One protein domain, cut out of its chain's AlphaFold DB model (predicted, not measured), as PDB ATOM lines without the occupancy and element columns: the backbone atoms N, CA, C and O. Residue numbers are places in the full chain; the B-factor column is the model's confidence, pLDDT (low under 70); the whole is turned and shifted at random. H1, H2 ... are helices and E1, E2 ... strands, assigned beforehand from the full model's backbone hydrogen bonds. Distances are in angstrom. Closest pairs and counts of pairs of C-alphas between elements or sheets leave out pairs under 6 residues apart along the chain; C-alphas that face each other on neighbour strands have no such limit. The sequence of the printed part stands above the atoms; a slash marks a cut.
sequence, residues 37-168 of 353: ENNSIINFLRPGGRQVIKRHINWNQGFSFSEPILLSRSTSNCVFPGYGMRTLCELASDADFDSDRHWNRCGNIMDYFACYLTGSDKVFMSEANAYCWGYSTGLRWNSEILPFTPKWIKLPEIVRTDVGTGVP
ATOM      1  N   GLU A  37     135.898 137.475 112.575       55.00
ATOM      2  CA  GLU A  37     135.646 138.209 111.332       55.00
ATOM      3  C   GLU A  37     134.325 138.986 111.373       55.00
ATOM      4  O   GLU A  37     133.357 138.575 112.015       55.00
ATOM      5  N   ASN A  38     134.278 140.109 110.650       52.50
ATOM      6  CA  ASN A  38     133.093 140.960 110.474       52.50
ATOM      7  C   ASN A  38     132.521 141.562 111.767       52.50
ATOM      8  O   ASN A  38     131.429 142.111 111.740       52.50
ATOM      9  N   ASN A  39     133.207 141.456 112.905       50.66
ATOM     10  CA  ASN A  39     132.740 142.059 114.146       50.66
ATOM     11  C   ASN A  39     132.839 143.590 114.057       50.66
ATOM     12  O   ASN A  39     133.939 144.142 114.057       50.66
ATOM     13  N   SER A  40     131.699 144.278 114.090       47.38
ATOM     14  CA  SER A  40     131.564 145.722 114.326       47.38
ATOM     15  C   SER A  40     131.871 146.095 115.789       47.38
ATOM     16  O   SER A  40     131.119 146.783 116.480       47.38
ATOM     17  N   ILE A  41     133.013 145.625 116.296       50.75
ATOM     18  CA  ILE A  41     133.565 146.118 117.554       50.75
ATOM     19  C   ILE A  41     134.424 147.312 117.200       50.75
ATOM     20  O   ILE A  41     135.547 147.133 116.740       50.75
ATOM     21  N   ILE A  42     133.894 148.510 117.422       54.38
ATOM     22  CA  ILE A  42     134.665 149.734 117.276       54.38
ATOM     23  C   ILE A  42     135.085 150.171 118.675       54.38
ATOM     24  O   ILE A  42     134.259 150.573 119.493       54.38
ATOM     25  N   ASN A  43     136.376 150.015 118.968       57.38
ATOM     26  CA  ASN A  43     136.958 150.506 120.209       57.38
ATOM     27  C   ASN A  43     137.637 151.844 119.979       57.38
ATOM     28  O   ASN A  43     138.416 152.033 119.045       57.38
ATOM     29  N   PHE A  44     137.356 152.737 120.909       60.66
ATOM     30  CA  PHE A  44     137.709 154.132 120.851       60.66
ATOM     31  C   PHE A  44     138.774 154.437 121.897       60.66
ATOM     32  O   PHE A  44     138.575 154.204 123.090       60.66
ATOM     33  N   LEU A  45     139.928 154.913 121.431       57.97
ATOM     34  CA  LEU A  45     141.069 155.279 122.267       57.97
ATOM     35  C   LEU A  45     141.102 156.801 122.448       57.97
ATOM     36  O   LEU A  45     141.118 157.539 121.462       57.97
ATOM     37  N   ARG A  46     141.150 157.262 123.704       59.16
ATOM     38  CA  ARG A  46     141.460 158.660 124.049       59.16
ATOM     39  C   ARG A  46     142.956 158.952 123.854       59.16
ATOM     40  O   ARG A  46     143.776 158.076 124.156       59.16
ATOM     41  N   PRO A  47     143.341 160.181 123.456       50.62
ATOM     42  CA  PRO A  47     144.719 160.648 123.594       50.62
ATOM     43  C   PRO A  47     145.189 160.482 125.051       50.62
ATOM     44  O   PRO A  47     144.489 160.898 125.970       50.62
ATOM     45  N   GLY A  48     146.335 159.832 125.279       55.97
ATOM     46  CA  GLY A  48     146.871 159.591 126.631       55.97
ATOM     47  C   GLY A  48     146.391 158.311 127.338       55.97
ATOM     48  O   GLY A  48     146.809 158.066 128.463       55.97
ATOM     49  N   GLY A  49     145.564 157.486 126.679       53.28
ATOM     50  CA  GLY A  49     145.426 156.038 126.900       53.28
ATOM     51  C   GLY A  49     145.083 155.546 128.313       53.28
ATOM     52  O   GLY A  49     145.983 155.314 129.116       53.28
ATOM     53  N   ARG A  50     143.789 155.261 128.565       51.94
ATOM     54  CA  ARG A  50     143.314 154.213 129.514       51.94
ATOM     55  C   ARG A  50     141.790 154.049 129.633       51.94
ATOM     56  O   ARG A  50     141.348 153.170 130.365       51.94
ATOM     57  N   GLN A  51     140.979 154.854 128.946       44.03
ATOM     58  CA  GLN A  51     139.519 154.694 128.948       44.03
ATOM     59  C   GLN A  51     138.999 154.218 127.596       44.03
ATOM     60  O   GLN A  51     139.388 154.748 126.556       44.03
ATOM     61  N   VAL A  52     138.101 153.233 127.653       49.47
ATOM     62  CA  VAL A  52     137.366 152.692 126.508       49.47
ATOM     63  C   VAL A  52     135.931 153.188 126.597       49.47
ATOM     64  O   VAL A  52     135.251 152.912 127.584       49.47
ATOM     65  N   ILE A  53     135.455 153.871 125.559       47.44
ATOM     66  CA  ILE A  53     134.021 154.102 125.362       47.44
ATOM     67  C   ILE A  53     133.534 152.992 124.432       47.44
ATOM     68  O   ILE A  53     134.108 152.777 123.365       47.44
ATOM     69  N   LYS A  54     132.547 152.214 124.886       51.09
ATOM     70  CA  LYS A  54     132.147 150.954 124.249       51.09
ATOM     71  C   LYS A  54     130.731 151.030 123.704       51.09
ATOM     72  O   LYS A  54     129.787 151.174 124.474       51.09
ATOM     73  N   ARG A  55     130.586 150.754 122.408       49.97
ATOM     74  CA  ARG A  55     129.349 150.214 121.834       49.97
ATOM     75  C   ARG A  55     129.718 148.974 121.025       49.97
ATOM     76  O   ARG A  55     130.332 149.063 119.969       49.97
ATOM     77  N   HIS A  56     129.437 147.801 121.590       49.22
ATOM     78  CA  HIS A  56     129.665 146.524 120.920       49.22
ATOM     79  C   HIS A  56     128.492 146.259 119.986       49.22
ATOM     80  O   HIS A  56     127.394 145.979 120.467       49.22
ATOM     81  N   ILE A  57     128.726 146.323 118.680       51.84
ATOM     82  CA  ILE A  57     127.736 145.899 117.698       51.84
ATOM     83  C   ILE A  57     128.218 144.576 117.140       51.84
ATOM     84  O   ILE A  57     129.262 144.483 116.497       51.84
ATOM     85  N   ASN A  58     127.493 143.516 117.468       46.97
ATOM     86  CA  ASN A  58     127.824 142.207 116.939       46.97
ATOM     87  C   ASN A  58     127.404 142.141 115.468       46.97
ATOM     88  O   ASN A  58     126.401 142.732 115.084       46.97
ATOM     89  N   TRP A  59     128.124 141.374 114.657       49.69
ATOM     90  CA  TRP A  59     127.851 141.241 113.225       49.69
ATOM     91  C   TRP A  59     126.429 140.724 112.920       49.69
ATOM     92  O   TRP A  59     125.935 140.896 111.808       49.69
ATOM     93  N   ASN A  60     125.783 140.066 113.892       44.72
ATOM     94  CA  ASN A  60     124.423 139.532 113.804       44.72
ATOM     95  C   ASN A  60     123.338 140.488 114.337       44.72
ATOM     96  O   ASN A  60     122.162 140.130 114.329       44.72
ATOM     97  N   GLN A  61     123.711 141.668 114.835       44.09
ATOM     98  CA  GLN A  61     122.776 142.687 115.297       44.09
ATOM     99  C   GLN A  61     122.537 143.672 114.154       44.09
ATOM    100  O   GLN A  61     123.380 144.515 113.862       44.09
ATOM    101  N   GLY A  62     121.391 143.545 113.486       42.12
ATOM    102  CA  GLY A  62     120.916 144.588 112.583       42.12
ATOM    103  C   GLY A  62     120.605 145.850 113.383       42.12
ATOM    104  O   GLY A  62     119.993 145.778 114.450       42.12
ATOM    105  N   PHE A  63     121.027 147.006 112.888       45.41
ATOM    106  CA  PHE A  63     120.548 148.267 113.428       45.41
ATOM    107  C   PHE A  63     119.157 148.591 112.887       45.41
ATOM    108  O   PHE A  63     118.880 148.398 111.706       45.41
ATOM    109  N   SER A  64     118.315 149.161 113.746       41.00
ATOM    110  CA  SER A  64     117.155 149.948 113.332       41.00
ATOM    111  C   SER A  64     117.539 151.421 113.442       41.00
ATOM    112  O   SER A  64     117.246 152.062 114.450       41.00
ATOM    113  N   PHE A  65     118.260 151.942 112.450       48.38
ATOM    114  CA  PHE A  65     118.428 153.391 112.308       48.38
ATOM    115  C   PHE A  65     117.187 153.986 111.640       48.38
ATOM    116  O   PHE A  65     116.543 153.320 110.832       48.38
ATOM    117  N   SER A  66     116.849 155.228 111.995       40.44
ATOM    118  CA  SER A  66     115.668 155.938 111.488       40.44
ATOM    119  C   SER A  66     115.692 156.127 109.968       40.44
ATOM    120  O   SER A  66     114.629 156.081 109.360       40.44
ATOM    121  N   GLU A  67     116.878 156.236 109.354       44.56
ATOM    122  CA  GLU A  67     117.093 156.136 107.905       44.56
ATOM    123  C   GLU A  67     118.475 155.513 107.604       44.56
ATOM    124  O   GLU A  67     119.476 155.909 108.210       44.56
ATOM    125  N   PRO A  68     118.587 154.531 106.690       55.66
ATOM    126  CA  PRO A  68     119.880 153.971 106.317       55.66
ATOM    127  C   PRO A  68     120.680 154.976 105.480       55.66
ATOM    128  O   PRO A  68     120.227 155.414 104.424       55.66
ATOM    129  N   ILE A  69     121.921 155.270 105.885       65.19
ATOM    130  CA  ILE A  69     122.856 156.010 105.024       65.19
ATOM    131  C   ILE A  69     123.006 155.261 103.701       65.19
ATOM    132  O   ILE A  69     123.361 154.075 103.679       65.19
ATOM    133  N   LEU A  70     122.801 155.969 102.596       72.69
ATOM    134  CA  LEU A  70     123.167 155.509 101.263       72.69
ATOM    135  C   LEU A  70     124.686 155.630 101.107       72.69
ATOM    136  O   LEU A  70     125.208 156.698 100.798       72.69
ATOM    137  N   LEU A  71     125.403 154.535 101.363       81.00
ATOM    138  CA  LEU A  71     126.834 154.452 101.068       81.00
ATOM    139  C   LEU A  71     127.043 154.031  99.614       81.00
ATOM    140  O   LEU A  71     126.241 153.282  99.050       81.00
ATOM    141  N   SER A  72     128.152 154.477  99.025       79.50
ATOM    142  CA  SER A  72     128.608 154.000  97.720       79.50
ATOM    143  C   SER A  72     128.763 152.482  97.719       79.50
ATOM    144  O   SER A  72     129.239 151.913  98.696       79.50
ATOM    145  N   ARG A  73     128.453 151.810  96.610       83.81
ATOM    146  CA  ARG A  73     128.797 150.391  96.467       83.81
ATOM    147  C   ARG A  73     130.322 150.239  96.494       83.81
ATOM    148  O   ARG A  73     131.005 150.885  95.705       83.81
ATOM    149  N   SER A  74     130.836 149.390  97.383       84.19
ATOM    150  CA  SER A  74     132.265 149.052  97.422       84.19
ATOM    151  C   SER A  74     132.689 148.412  96.102       84.19
ATOM    152  O   SER A  74     131.992 147.537  95.576       84.19
ATOM    153  N   THR A  75     133.832 148.843  95.570       85.06
ATOM    154  CA  THR A  75     134.416 148.248  94.361       85.06
ATOM    155  C   THR A  75     135.235 146.997  94.654       85.06
ATOM    156  O   THR A  75     135.583 146.279  93.720       85.06
ATOM    157  N   SER A  76     135.570 146.737  95.921       80.25
ATOM    158  CA  SER A  76     136.469 145.643  96.301       80.25
ATOM    159  C   SER A  76     135.768 144.442  96.916       80.25
ATOM    160  O   SER A  76     136.267 143.329  96.798       80.25
ATOM    161  N   ASN A  77     134.615 144.640  97.560       77.06
ATOM    162  CA  ASN A  77     133.894 143.569  98.238       77.06
ATOM    163  C   ASN A  77     132.401 143.862  98.427       77.06
ATOM    164  O   ASN A  77     131.953 145.004  98.388       77.06
ATOM    165  N   CYS A  78     131.613 142.820  98.689       77.25
ATOM    166  CA  CYS A  78     130.242 142.986  99.167       77.25
ATOM    167  C   CYS A  78     130.270 143.407 100.642       77.25
ATOM    168  O   CYS A  78     130.748 142.656 101.491       77.25
ATOM    169  N   VAL A  79     129.762 144.602 100.946       78.75
ATOM    170  CA  VAL A  79     129.720 145.143 102.313       78.75
ATOM    171  C   VAL A  79     128.343 144.907 102.923       78.75
ATOM    172  O   VAL A  79     127.328 145.239 102.314       78.75
ATOM    173  N   PHE A  80     128.312 144.363 104.140       74.88
ATOM    174  CA  PHE A  80     127.080 144.008 104.851       74.88
ATOM    175  C   PHE A  80     126.845 144.915 106.074       74.88
ATOM    176  O   PHE A  80     127.806 145.488 106.588       74.88
ATOM    177  N   PRO A  81     125.605 145.014 106.601       69.69
ATOM    178  CA  PRO A  81     125.268 145.871 107.750       69.69
ATOM    179  C   PRO A  81     126.095 145.662 109.036       69.69
ATOM    180  O   PRO A  81     126.144 146.557 109.869       69.69
ATOM    181  N   GLY A  82     126.776 144.522 109.197       69.62
ATOM    182  CA  GLY A  82     127.669 144.255 110.338       69.62
ATOM    183  C   GLY A  82     129.145 144.615 110.115       69.62
ATOM    184  O   GLY A  82     129.963 144.398 110.998       69.62
ATOM    185  N   TYR A  83     129.525 145.102 108.933       83.25
ATOM    186  CA  TYR A  83     130.925 145.413 108.633       83.25
ATOM    187  C   TYR A  83     131.348 146.691 109.356       83.25
ATOM    188  O   TYR A  83     130.635 147.694 109.338       83.25
ATOM    189  N   GLY A  84     132.531 146.689 109.972       85.38
ATOM    190  CA  GLY A  84     132.918 147.786 110.854       85.38
ATOM    191  C   GLY A  84     133.072 149.140 110.156       85.38
ATOM    192  O   GLY A  84     132.760 150.153 110.773       85.38
ATOM    193  N   MET A  85     133.431 149.184 108.867       88.06
ATOM    194  CA  MET A  85     133.427 150.428 108.086       88.06
ATOM    195  C   MET A  85     132.006 150.972 107.872       88.06
ATOM    196  O   MET A  85     131.780 152.177 107.976       88.06
ATOM    197  N   ARG A  86     131.027 150.089 107.618       84.94
ATOM    198  CA  ARG A  86     129.609 150.469 107.511       84.94
ATOM    199  C   ARG A  86     129.128 151.056 108.833       84.94
ATOM    200  O   ARG A  86     128.611 152.169 108.846       84.94
ATOM    201  N   THR A  87     129.390 150.348 109.928       82.88
ATOM    202  CA  THR A  87     129.068 150.804 111.281       82.88
ATOM    203  C   THR A  87     129.736 152.140 111.604       82.88
ATOM    204  O   THR A  87     129.093 153.021 112.156       82.88
ATOM    205  N   LEU A  88     131.008 152.332 111.240       85.88
ATOM    206  CA  LEU A  88     131.726 153.585 111.479       85.88
ATOM    207  C   LEU A  88     131.051 154.775 110.789       85.88
ATOM    208  O   LEU A  88     130.917 155.833 111.398       85.88
ATOM    209  N   CYS A  89     130.622 154.604 109.537       86.31
ATOM    210  CA  CYS A  89     129.935 155.657 108.785       86.31
ATOM    211  C   CYS A  89     128.538 155.949 109.350       86.31
ATOM    212  O   CYS A  89     128.128 157.107 109.417       86.31
ATOM    213  N   GLU A  90     127.819 154.914 109.792       81.00
ATOM    214  CA  GLU A  90     126.522 155.058 110.469       81.00
ATOM    215  C   GLU A  90     126.655 155.845 111.771       81.00
ATOM    216  O   GLU A  90     125.950 156.831 111.968       81.00
ATOM    217  N   LEU A  91     127.634 155.491 112.604       78.00
ATOM    218  CA  LEU A  91     127.936 156.218 113.836       78.00
ATOM    219  C   LEU A  91     128.384 157.659 113.580       78.00
ATOM    220  O   LEU A  91     128.095 158.538 114.381       78.00
ATOM    221  N   ALA A  92     129.081 157.918 112.475       79.19
ATOM    222  CA  ALA A  92     129.514 159.265 112.114       79.19
ATOM    223  C   ALA A  92     128.364 160.195 111.707       79.19
ATOM    224  O   ALA A  92     128.542 161.412 111.737       79.19
ATOM    225  N   SER A  93     127.217 159.636 111.314       78.00
ATOM    226  CA  SER A  93     126.027 160.419 110.954       78.00
ATOM    227  C   SER A  93     125.041 160.571 112.109       78.00
ATOM    228  O   SER A  93     124.105 161.359 112.009       78.00
ATOM    229  N   ASP A  94     125.252 159.838 113.201       77.88
ATOM    230  CA  ASP A  94     124.514 160.004 114.446       77.88
ATOM    231  C   ASP A  94     125.097 161.201 115.219       77.88
ATOM    232  O   ASP A  94     126.208 161.146 115.753       77.88
ATOM    233  N   ALA A  95     124.353 162.312 115.234       71.81
ATOM    234  CA  ALA A  95     124.785 163.580 115.824       71.81
ATOM    235  C   ALA A  95     125.027 163.495 117.341       71.81
ATOM    236  O   ALA A  95     125.833 164.262 117.872       71.81
ATOM    237  N   ASP A  96     124.378 162.546 118.017       73.81
ATOM    238  CA  ASP A  96     124.451 162.383 119.469       73.81
ATOM    239  C   ASP A  96     125.505 161.350 119.889       73.81
ATOM    240  O   ASP A  96     125.784 161.193 121.080       73.81
ATOM    241  N   PHE A  97     126.107 160.631 118.935       70.50
ATOM    242  CA  PHE A  97     126.945 159.480 119.258       70.50
ATOM    243  C   PHE A  97     128.214 159.841 120.047       70.50
ATOM    244  O   PHE A  97     128.627 159.080 120.925       70.50
ATOM    245  N   ASP A  98     128.828 160.990 119.753       67.62
ATOM    246  CA  ASP A  98     129.928 161.551 120.546       67.62
ATOM    247  C   ASP A  98     130.087 163.055 120.298       67.62
ATOM    248  O   ASP A  98     130.973 163.503 119.561       67.62
ATOM    249  N   SER A  99     129.216 163.839 120.936       66.12
ATOM    250  CA  SER A  99     129.193 165.306 120.839       66.12
ATOM    251  C   SER A  99     130.545 165.956 121.160       66.12
ATOM    252  O   SER A  99     130.917 166.966 120.565       66.12
ATOM    253  N   ASP A 100     131.306 165.334 122.055       72.38
ATOM    254  CA  ASP A 100     132.550 165.862 122.614       72.38
ATOM    255  C   ASP A 100     133.813 165.305 121.926       72.38
ATOM    256  O   ASP A 100     134.934 165.676 122.283       72.38
ATOM    257  N   ARG A 101     133.656 164.431 120.920       72.75
ATOM    258  CA  ARG A 101     134.748 163.870 120.094       72.75
ATOM    259  C   ARG A 101     135.898 163.289 120.920       72.75
ATOM    260  O   ARG A 101     137.078 163.496 120.624       72.75
ATOM    261  N   HIS A 102     135.563 162.541 121.964       69.25
ATOM    262  CA  HIS A 102     136.508 161.948 122.904       69.25
ATOM    263  C   HIS A 102     137.415 160.872 122.292       69.25
ATOM    264  O   HIS A 102     138.309 160.365 122.971       69.25
ATOM    265  N   TRP A 103     137.194 160.475 121.044       77.38
ATOM    266  CA  TRP A 103     137.943 159.415 120.386       77.38
ATOM    267  C   TRP A 103     138.358 159.772 118.979       77.38
ATOM    268  O   TRP A 103     137.647 160.432 118.234       77.38
ATOM    269  N   ASN A 104     139.542 159.293 118.614       83.19
ATOM    270  CA  ASN A 104     140.187 159.656 117.358       83.19
ATOM    271  C   ASN A 104     140.766 158.450 116.611       83.19
ATOM    272  O   ASN A 104     141.594 158.617 115.718       83.19
ATOM    273  N   ARG A 105     140.380 157.226 116.988       85.88
ATOM    274  CA  ARG A 105     140.898 155.966 116.434       85.88
ATOM    275  C   ARG A 105     139.806 154.916 116.408       85.88
ATOM    276  O   ARG A 105     138.920 154.948 117.252       85.88
ATOM    277  N   CYS A 106     139.921 153.965 115.497       87.81
ATOM    278  CA  CYS A 106     139.023 152.825 115.369       87.81
ATOM    279  C   CYS A 106     139.813 151.575 114.960       87.81
ATOM    280  O   CYS A 106     140.986 151.667 114.608       87.81
ATOM    281  N   GLY A 107     139.173 150.413 115.041       86.75
ATOM    282  CA  GLY A 107     139.741 149.108 114.709       86.75
ATOM    283  C   GLY A 107     138.992 148.005 115.446       86.75
ATOM    284  O   GLY A 107     138.093 148.296 116.239       86.75
ATOM    285  N   ASN A 108     139.372 146.753 115.207       83.88
ATOM    286  CA  ASN A 108     138.723 145.593 115.806       83.88
ATOM    287  C   ASN A 108     139.178 145.412 117.266       83.88
ATOM    288  O   ASN A 108     140.145 146.021 117.732       83.88
ATOM    289  N   ILE A 109     138.522 144.512 118.008       80.19
ATOM    290  CA  ILE A 109     138.879 144.235 119.414       80.19
ATOM    291  C   ILE A 109     140.341 143.817 119.602       80.19
ATOM    292  O   ILE A 109     140.976 144.240 120.566       80.19
ATOM    293  N   MET A 110     140.888 143.027 118.677       83.62
ATOM    294  CA  MET A 110     142.269 142.559 118.796       83.62
ATOM    295  C   MET A 110     143.283 143.574 118.279       83.62
ATOM    296  O   MET A 110     144.393 143.594 118.797       83.62
ATOM    297  N   ASP A 111     142.897 144.472 117.368       85.31
ATOM    298  CA  ASP A 111     143.741 145.611 116.990       85.31
ATOM    299  C   ASP A 111     143.886 146.562 118.187       85.31
ATOM    300  O   ASP A 111     144.990 146.988 118.525       85.31
ATOM    301  N   TYR A 112     142.785 146.821 118.908       80.81
ATOM    302  CA  TYR A 112     142.810 147.551 120.179       80.81
ATOM    303  C   TYR A 112     143.694 146.851 121.215       80.81
ATOM    304  O   TYR A 112     144.522 147.498 121.855       80.81
ATOM    305  N   PHE A 113     143.537 145.536 121.389       82.12
ATOM    306  CA  PHE A 113     144.329 144.778 122.354       82.12
ATOM    307  C   PHE A 113     145.825 144.823 122.015       82.12
ATOM    308  O   PHE A 113     146.643 145.051 122.904       82.12
ATOM    309  N   ALA A 114     146.183 144.702 120.734       82.31
ATOM    310  CA  ALA A 114     147.553 144.873 120.269       82.31
ATOM    311  C   ALA A 114     148.074 146.293 120.551       82.31
ATOM    312  O   ALA A 114     149.170 146.439 121.089       82.31
ATOM    313  N   CYS A 115     147.285 147.341 120.286       81.38
ATOM    314  CA  CYS A 115     147.657 148.722 120.625       81.38
ATOM    315  C   CYS A 115     147.886 148.899 122.128       81.38
ATOM    316  O   CYS A 115     148.881 149.490 122.538       81.38
ATOM    317  N   TYR A 116     146.992 148.347 122.950       81.38
ATOM    318  CA  TYR A 116     147.082 148.417 124.404       81.38
ATOM    319  C   TYR A 116     148.356 147.747 124.927       81.38
ATOM    320  O   TYR A 116     149.054 148.318 125.760       81.38
ATOM    321  N   LEU A 117     148.687 146.556 124.421       81.12
ATOM    322  CA  LEU A 117     149.880 145.827 124.847       81.12
ATOM    323  C   LEU A 117     151.187 146.460 124.351       81.12
ATOM    324  O   LEU A 117     152.205 146.365 125.031       81.12
ATOM    325  N   THR A 118     151.172 147.076 123.170       80.75
ATOM    326  CA  THR A 118     152.355 147.720 122.577       80.75
ATOM    327  C   THR A 118     152.544 149.165 123.030       80.75
ATOM    328  O   THR A 118     153.608 149.734 122.804       80.75
ATOM    329  N   GLY A 119     151.523 149.779 123.638       80.88
ATOM    330  CA  GLY A 119     151.485 151.223 123.872       80.88
ATOM    331  C   GLY A 119     151.480 152.039 122.573       80.88
ATOM    332  O   GLY A 119     151.848 153.209 122.589       80.88
ATOM    333  N   SER A 120     151.120 151.423 121.441       82.56
ATOM    334  CA  SER A 120     151.214 152.046 120.122       82.56
ATOM    335  C   SER A 120     150.187 153.165 119.937       82.56
ATOM    336  O   SER A 120     148.979 152.966 120.073       82.56
ATOM    337  N   ASP A 121     150.679 154.312 119.471       80.81
ATOM    338  CA  ASP A 121     149.889 155.430 118.952       80.81
ATOM    339  C   ASP A 121     149.437 155.223 117.499       80.81
ATOM    340  O   ASP A 121     149.038 156.163 116.806       80.81
ATOM    341  N   LYS A 122     149.505 154.013 116.967       86.44
ATOM    342  CA  LYS A 122     148.942 153.653 115.667       86.44
ATOM    343  C   LYS A 122     148.161 152.359 115.810       86.44
ATOM    344  O   LYS A 122     148.650 151.415 116.425       86.44
ATOM    345  N   VAL A 123     146.971 152.333 115.213       88.69
ATOM    346  CA  VAL A 123     146.199 151.100 115.073       88.69
ATOM    347  C   VAL A 123     146.641 150.425 113.791       88.69
ATOM    348  O   VAL A 123     146.578 151.040 112.727       88.69
ATOM    349  N   PHE A 124     147.101 149.186 113.910       90.00
ATOM    350  CA  PHE A 124     147.469 148.343 112.783       90.00
ATOM    351  C   PHE A 124     146.401 147.273 112.604       90.00
ATOM    352  O   PHE A 124     145.975 146.672 113.587       90.00
ATOM    353  N   MET A 125     145.987 147.043 111.362       90.81
ATOM    354  CA  MET A 125     144.993 146.034 111.006       90.81
ATOM    355  C   MET A 125     145.557 145.156 109.892       90.81
ATOM    356  O   MET A 125     146.175 145.666 108.959       90.81
ATOM    357  N   SER A 126     145.359 143.841 109.980       89.06
ATOM    358  CA  SER A 126     145.772 142.946 108.895       89.06
ATOM    359  C   SER A 126     144.942 143.186 107.639       89.06
ATOM    360  O   SER A 126     143.772 143.553 107.725       89.06
ATOM    361  N   GLU A 127     145.524 142.914 106.474       88.94
ATOM    362  CA  GLU A 127     144.824 142.941 105.182       88.94
ATOM    363  C   GLU A 127     143.514 142.134 105.205       88.94
ATOM    364  O   GLU A 127     142.464 142.649 104.825       88.94
ATOM    365  N   ALA A 128     143.542 140.916 105.754       85.06
ATOM    366  CA  ALA A 128     142.359 140.070 105.913       85.06
ATOM    367  C   ALA A 128     141.271 140.731 106.779       85.06
ATOM    368  O   ALA A 128     140.101 140.783 106.394       85.06
ATOM    369  N   ASN A 129     141.650 141.287 107.937       87.81
ATOM    370  CA  ASN A 129     140.703 141.999 108.793       87.81
ATOM    371  C   ASN A 129     140.147 143.244 108.109       87.81
ATOM    372  O   ASN A 129     138.945 143.471 108.196       87.81
ATOM    373  N   ALA A 130     140.984 144.022 107.421       90.94
ATOM    374  CA  ALA A 130     140.560 145.223 106.712       90.94
ATOM    375  C   ALA A 130     139.579 144.900 105.585       90.94
ATOM    376  O   ALA A 130     138.610 145.634 105.375       90.94
ATOM    377  N   TYR A 131     139.783 143.781 104.891       88.50
ATOM    378  CA  TYR A 131     138.857 143.312 103.870       88.50
ATOM    379  C   TYR A 131     137.501 142.944 104.484       88.50
ATOM    380  O   TYR A 131     136.469 143.433 104.028       88.50
ATOM    381  N   CYS A 132     137.482 142.193 105.588       84.56
ATOM    382  CA  CYS A 132     136.256 141.869 106.337       84.56
ATOM    383  C   CYS A 132     135.634 143.076 107.068       84.56
ATOM    384  O   CYS A 132     134.487 143.029 107.510       84.56
ATOM    385  N   TRP A 133     136.380 144.170 107.220       87.31
ATOM    386  CA  TRP A 133     135.879 145.422 107.784       87.31
ATOM    387  C   TRP A 133     135.138 146.271 106.746       87.31
ATOM    388  O   TRP A 133     134.267 147.057 107.120       87.31
ATOM    389  N   GLY A 134     135.426 146.067 105.453       89.06
ATOM    390  CA  GLY A 134     134.760 146.708 104.317       89.06
ATOM    391  C   GLY A 134     135.581 147.813 103.650       89.06
ATOM    392  O   GLY A 134     136.307 148.539 104.322       89.06
ATOM    393  N   TYR A 135     135.405 147.976 102.331       91.88
ATOM    394  CA  TYR A 135     136.004 149.058 101.531       91.88
ATOM    395  C   TYR A 135     137.534 149.135 101.611       91.88
ATOM    396  O   TYR A 135     138.111 150.203 101.834       91.88
ATOM    397  N   SER A 136     138.208 148.007 101.424       92.88
ATOM    398  CA  SER A 136     139.665 147.973 101.290       92.88
ATOM    399  C   SER A 136     140.100 147.114 100.111       92.88
ATOM    400  O   SER A 136     139.411 146.167  99.724       92.88
ATOM    401  N   THR A 137     141.243 147.474  99.531       90.75
ATOM    402  CA  THR A 137     141.908 146.749  98.449       90.75
ATOM    403  C   THR A 137     143.396 146.734  98.739       90.75
ATOM    404  O   THR A 137     144.036 147.789  98.809       90.75
ATOM    405  N   GLY A 138     143.965 145.542  98.906       89.69
ATOM    406  CA  GLY A 138     145.352 145.424  99.328       89.69
ATOM    407  C   GLY A 138     145.571 146.085 100.691       89.69
ATOM    408  O   GLY A 138     144.787 145.940 101.625       89.69
ATOM    409  N   LEU A 139     146.609 146.916 100.774       92.50
ATOM    410  CA  LEU A 139     146.986 147.645 101.989       92.50
ATOM    411  C   LEU A 139     146.387 149.060 102.064       92.50
ATOM    412  O   LEU A 139     146.998 149.967 102.631       92.50
ATOM    413  N   ARG A 140     145.232 149.297 101.432       94.69
ATOM    414  CA  ARG A 140     144.610 150.629 101.372       94.69
ATOM    415  C   ARG A 140     143.103 150.574 101.592       94.69
ATOM    416  O   ARG A 140     142.429 149.671 101.105       94.69
ATOM    417  N   TRP A 141     142.590 151.590 102.280       95.12
ATOM    418  CA  TRP A 141     141.165 151.914 102.281       95.12
ATOM    419  C   TRP A 141     140.785 152.510 100.927       95.12
ATOM    420  O   TRP A 141     141.525 153.339 100.389       95.12
ATOM    421  N   ASN A 142     139.650 152.095 100.376       95.00
ATOM    422  CA  ASN A 142     139.214 152.576  99.074       95.00
ATOM    423  C   ASN A 142     138.711 154.025  99.171       95.00
ATOM    424  O   ASN A 142     138.101 154.425 100.161       95.00
ATOM    425  N   SER A 143     138.944 154.827  98.133       94.12
ATOM    426  CA  SER A 143     138.628 156.260  98.155       94.12
ATOM    427  C   SER A 143     137.134 156.567  98.246       94.12
ATOM    428  O   SER A 143     136.777 157.620  98.764       94.12
ATOM    429  N   GLU A 144     136.263 155.675  97.768       93.06
ATOM    430  CA  GLU A 144     134.816 155.904  97.732       93.06
ATOM    431  C   GLU A 144     134.182 156.011  99.122       93.06
ATOM    432  O   GLU A 144     133.199 156.730  99.279       93.06
ATOM    433  N   ILE A 145     134.760 155.361 100.141       91.38
ATOM    434  CA  ILE A 145     134.194 155.387 101.495       91.38
ATOM    435  C   ILE A 145     134.715 156.546 102.344       91.38
ATOM    436  O   ILE A 145     134.027 157.001 103.255       91.38
ATOM    437  N   LEU A 146     135.916 157.051 102.047       91.75
ATOM    438  CA  LEU A 146     136.594 158.051 102.877       91.75
ATOM    439  C   LEU A 146     135.751 159.314 103.145       91.75
ATOM    440  O   LEU A 146     135.766 159.770 104.291       91.75
ATOM    441  N   PRO A 147     134.972 159.862 102.185       90.75
ATOM    442  CA  PRO A 147     134.113 161.021 102.436       90.75
ATOM    443  C   PRO A 147     133.032 160.799 103.502       90.75
ATOM    444  O   PRO A 147     132.586 161.768 104.112       90.75
ATOM    445  N   PHE A 148     132.620 159.549 103.725       88.69
ATOM    446  CA  PHE A 148     131.594 159.167 104.701       88.69
ATOM    447  C   PHE A 148     132.182 158.848 106.078       88.69
ATOM    448  O   PHE A 148     131.451 158.727 107.059       88.69
ATOM    449  N   THR A 149     133.507 158.712 106.163       88.56
ATOM    450  CA  THR A 149     134.180 158.486 107.437       88.56
ATOM    451  C   THR A 149     134.279 159.786 108.244       88.56
ATOM    452  O   THR A 149     134.457 160.875 107.686       88.56
ATOM    453  N   PRO A 150     134.185 159.708 109.577       85.62
ATOM    454  CA  PRO A 150     134.294 160.876 110.441       85.62
ATOM    455  C   PRO A 150     135.718 161.446 110.402       85.62
ATOM    456  O   PRO A 150     136.689 160.781 110.762       85.62
ATOM    457  N   LYS A 151     135.849 162.720 110.013       86.19
ATOM    458  CA  LYS A 151     137.148 163.385 109.774       86.19
ATOM    459  C   LYS A 151     138.068 163.460 110.997       86.19
ATOM    460  O   LYS A 151     139.268 163.666 110.844       86.19
ATOM    461  N   TRP A 152     137.518 163.346 112.205       85.06
ATOM    462  CA  TRP A 152     138.285 163.383 113.456       85.06
ATOM    463  C   TRP A 152     138.877 162.020 113.839       85.06
ATOM    464  O   TRP A 152     139.625 161.930 114.813       85.06
ATOM    465  N   ILE A 153     138.572 160.966 113.078       86.75
ATOM    466  CA  ILE A 153     139.038 159.609 113.346       86.75
ATOM    467  C   ILE A 153     140.127 159.215 112.374       86.75
ATOM    468  O   ILE A 153     139.983 159.287 111.157       86.75
ATOM    469  N   LYS A 154     141.205 158.689 112.940       89.94
ATOM    470  CA  LYS A 154     142.254 158.014 112.202       89.94
ATOM    471  C   LYS A 154     141.878 156.547 111.991       89.94
ATOM    472  O   LYS A 154     141.804 155.782 112.955       89.94
ATOM    473  N   LEU A 155     141.681 156.170 110.727       93.12
ATOM    474  CA  LEU A 155     141.518 154.775 110.322       93.12
ATOM    475  C   LEU A 155     142.795 153.957 110.616       93.12
ATOM    476  O   LEU A 155     143.892 154.531 110.638       93.12
ATOM    477  N   PRO A 156     142.678 152.631 110.816       92.56
ATOM    478  CA  PRO A 156     143.831 151.748 110.949       92.56
ATOM    479  C   PRO A 156     144.774 151.819 109.745       92.56
ATOM    480  O   PRO A 156     144.337 151.955 108.602       92.56
ATOM    481  N   GLU A 157     146.068 151.666 109.999       93.44
ATOM    482  CA  GLU A 157     147.066 151.402 108.964       93.44
ATOM    483  C   GLU A 157     146.979 149.914 108.588       93.44
ATOM    484  O   GLU A 157     147.164 149.045 109.446       93.44
ATOM    485  N   ILE A 158     146.639 149.621 107.328       93.12
ATOM    486  CA  ILE A 158     146.531 148.240 106.848       93.12
ATOM    487  C   ILE A 158     147.935 147.720 106.561       93.12
ATOM    488  O   ILE A 158     148.686 148.316 105.789       93.12
ATOM    489  N   VAL A 159     148.282 146.597 107.178       89.25
ATOM    490  CA  VAL A 159     149.608 145.985 107.086       89.25
ATOM    491  C   VAL A 159     149.488 144.498 106.777       89.25
ATOM    492  O   VAL A 159     148.472 143.858 107.066       89.25
ATOM    493  N   ARG A 160     150.532 143.931 106.172       82.81
ATOM    494  CA  ARG A 160     150.592 142.485 105.963       82.81
ATOM    495  C   ARG A 160     150.884 141.752 107.268       82.81
ATOM    496  O   ARG A 160     151.502 142.296 108.182       82.81
ATOM    497  N   THR A 161     150.437 140.506 107.334       74.50
ATOM    498  CA  THR A 161     150.618 139.610 108.482       74.50
ATOM    499  C   THR A 161     151.991 138.936 108.513       74.50
ATOM    500  O   THR A 161     152.428 138.521 109.580       74.50
ATOM    501  N   ASP A 162     152.676 138.851 107.370       60.53
ATOM    502  CA  ASP A 162     153.987 138.209 107.180       60.53
ATOM    503  C   ASP A 162     155.181 139.130 107.485       60.53
ATOM    504  O   ASP A 162     156.318 138.672 107.617       60.53
ATOM    505  N   VAL A 163     154.941 140.432 107.636       48.41
ATOM    506  CA  VAL A 163     155.983 141.395 107.980       48.41
ATOM    507  C   VAL A 163     156.164 141.376 109.491       48.41
ATOM    508  O   VAL A 163     155.385 141.972 110.235       48.41
ATOM    509  N   GLY A 164     157.214 140.694 109.956       45.31
ATOM    510  CA  GLY A 164     157.671 140.790 111.339       45.31
ATOM    511  C   GLY A 164     157.876 142.260 111.700       45.31
ATOM    512  O   GLY A 164     158.803 142.903 111.218       45.31
ATOM    513  N   THR A 165     156.999 142.811 112.536       44.25
ATOM    514  CA  THR A 165     156.929 144.255 112.817       44.25
ATOM    515  C   THR A 165     158.100 144.770 113.662       44.25
ATOM    516  O   THR A 165     158.116 145.937 114.043       44.25
ATOM    517  N   GLY A 166     159.068 143.916 114.012       48.38
ATOM    518  CA  GLY A 166     160.112 144.222 114.996       48.38
ATOM    519  C   GLY A 166     159.580 144.359 116.430       48.38
ATOM    520  O   GLY A 166     160.350 144.638 117.345       48.38
ATOM    521  N   VAL A 167     158.278 144.143 116.640       52.06
ATOM    522  CA  VAL A 167     157.590 144.203 117.932       52.06
ATOM    523  C   VAL A 167     157.301 142.768 118.392       52.06
ATOM    524  O   VAL A 167     156.946 141.931 117.563       52.06
ATOM    525  N   PRO A 168     157.380 142.445 119.698       68.12
ATOM    526  CA  PRO A 168     157.034 141.115 120.216       68.12
ATOM    527  C   PRO A 168     155.554 140.726 120.034       68.12
ATOM    528  O   PRO A 168     155.159 139.651 120.479       68.12
TER     529      PRO A 168
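Overview. This is residues 37 to 168 of the 353 residues of an uncharacterized protein of Haemonchus placei (UniProt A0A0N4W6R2). Little regular structure: a body mostly of loops, holding a hairpin E1 E2 with H1 and H2 packed on E1, and a small parallel strand pair E3 E4 with H3. The printed part has 132 residues, with named elements in the order E1, E2, H1, H2, E3, H3, E4; these mixed elements hold only 45 residues. It is compact, radius of gyration of the C-alphas 14.3 A, spanning 45 by 33 by 26 A.

Arrangement. E1, residues 40 to 45, and E2, residues 52 to 57, form an antiparallel hairpin; N 40 and O 57 are within hydrogen-bond range, 3.4 A. Closest C-alphas of E1 and H1, residues 84 to 93, are Ser 40 and Gly 84, 4.3 A; of E1 and H2, residues 109 to 118, Ile 41 and Ile 109, 5.9 A. E3, residues 124 to 126, H3, residues 127 to 133, and E4, residues 157 to 159, form a strand-helix-strand unit, parallel neighbour strands with a helix between, its crossover right-handed; N 159 and O 125 are within hydrogen-bond range, 2.9 A. In H1, H2 and H3 every O i to N i+4 pair is within range.

Along the chain. E1, 15.6 A long, begins at C-alpha 40 (131.564, 145.722, 114.326); E4 ends at C-alpha 159 (149.608, 145.985, 107.086).

Size, cuts and confidence. The printed part has no cut. Links E2 to H1, H1 to H2 and H3 to E4 are long. pLDDT is under 70 in 45 residues, among them 37 to 69.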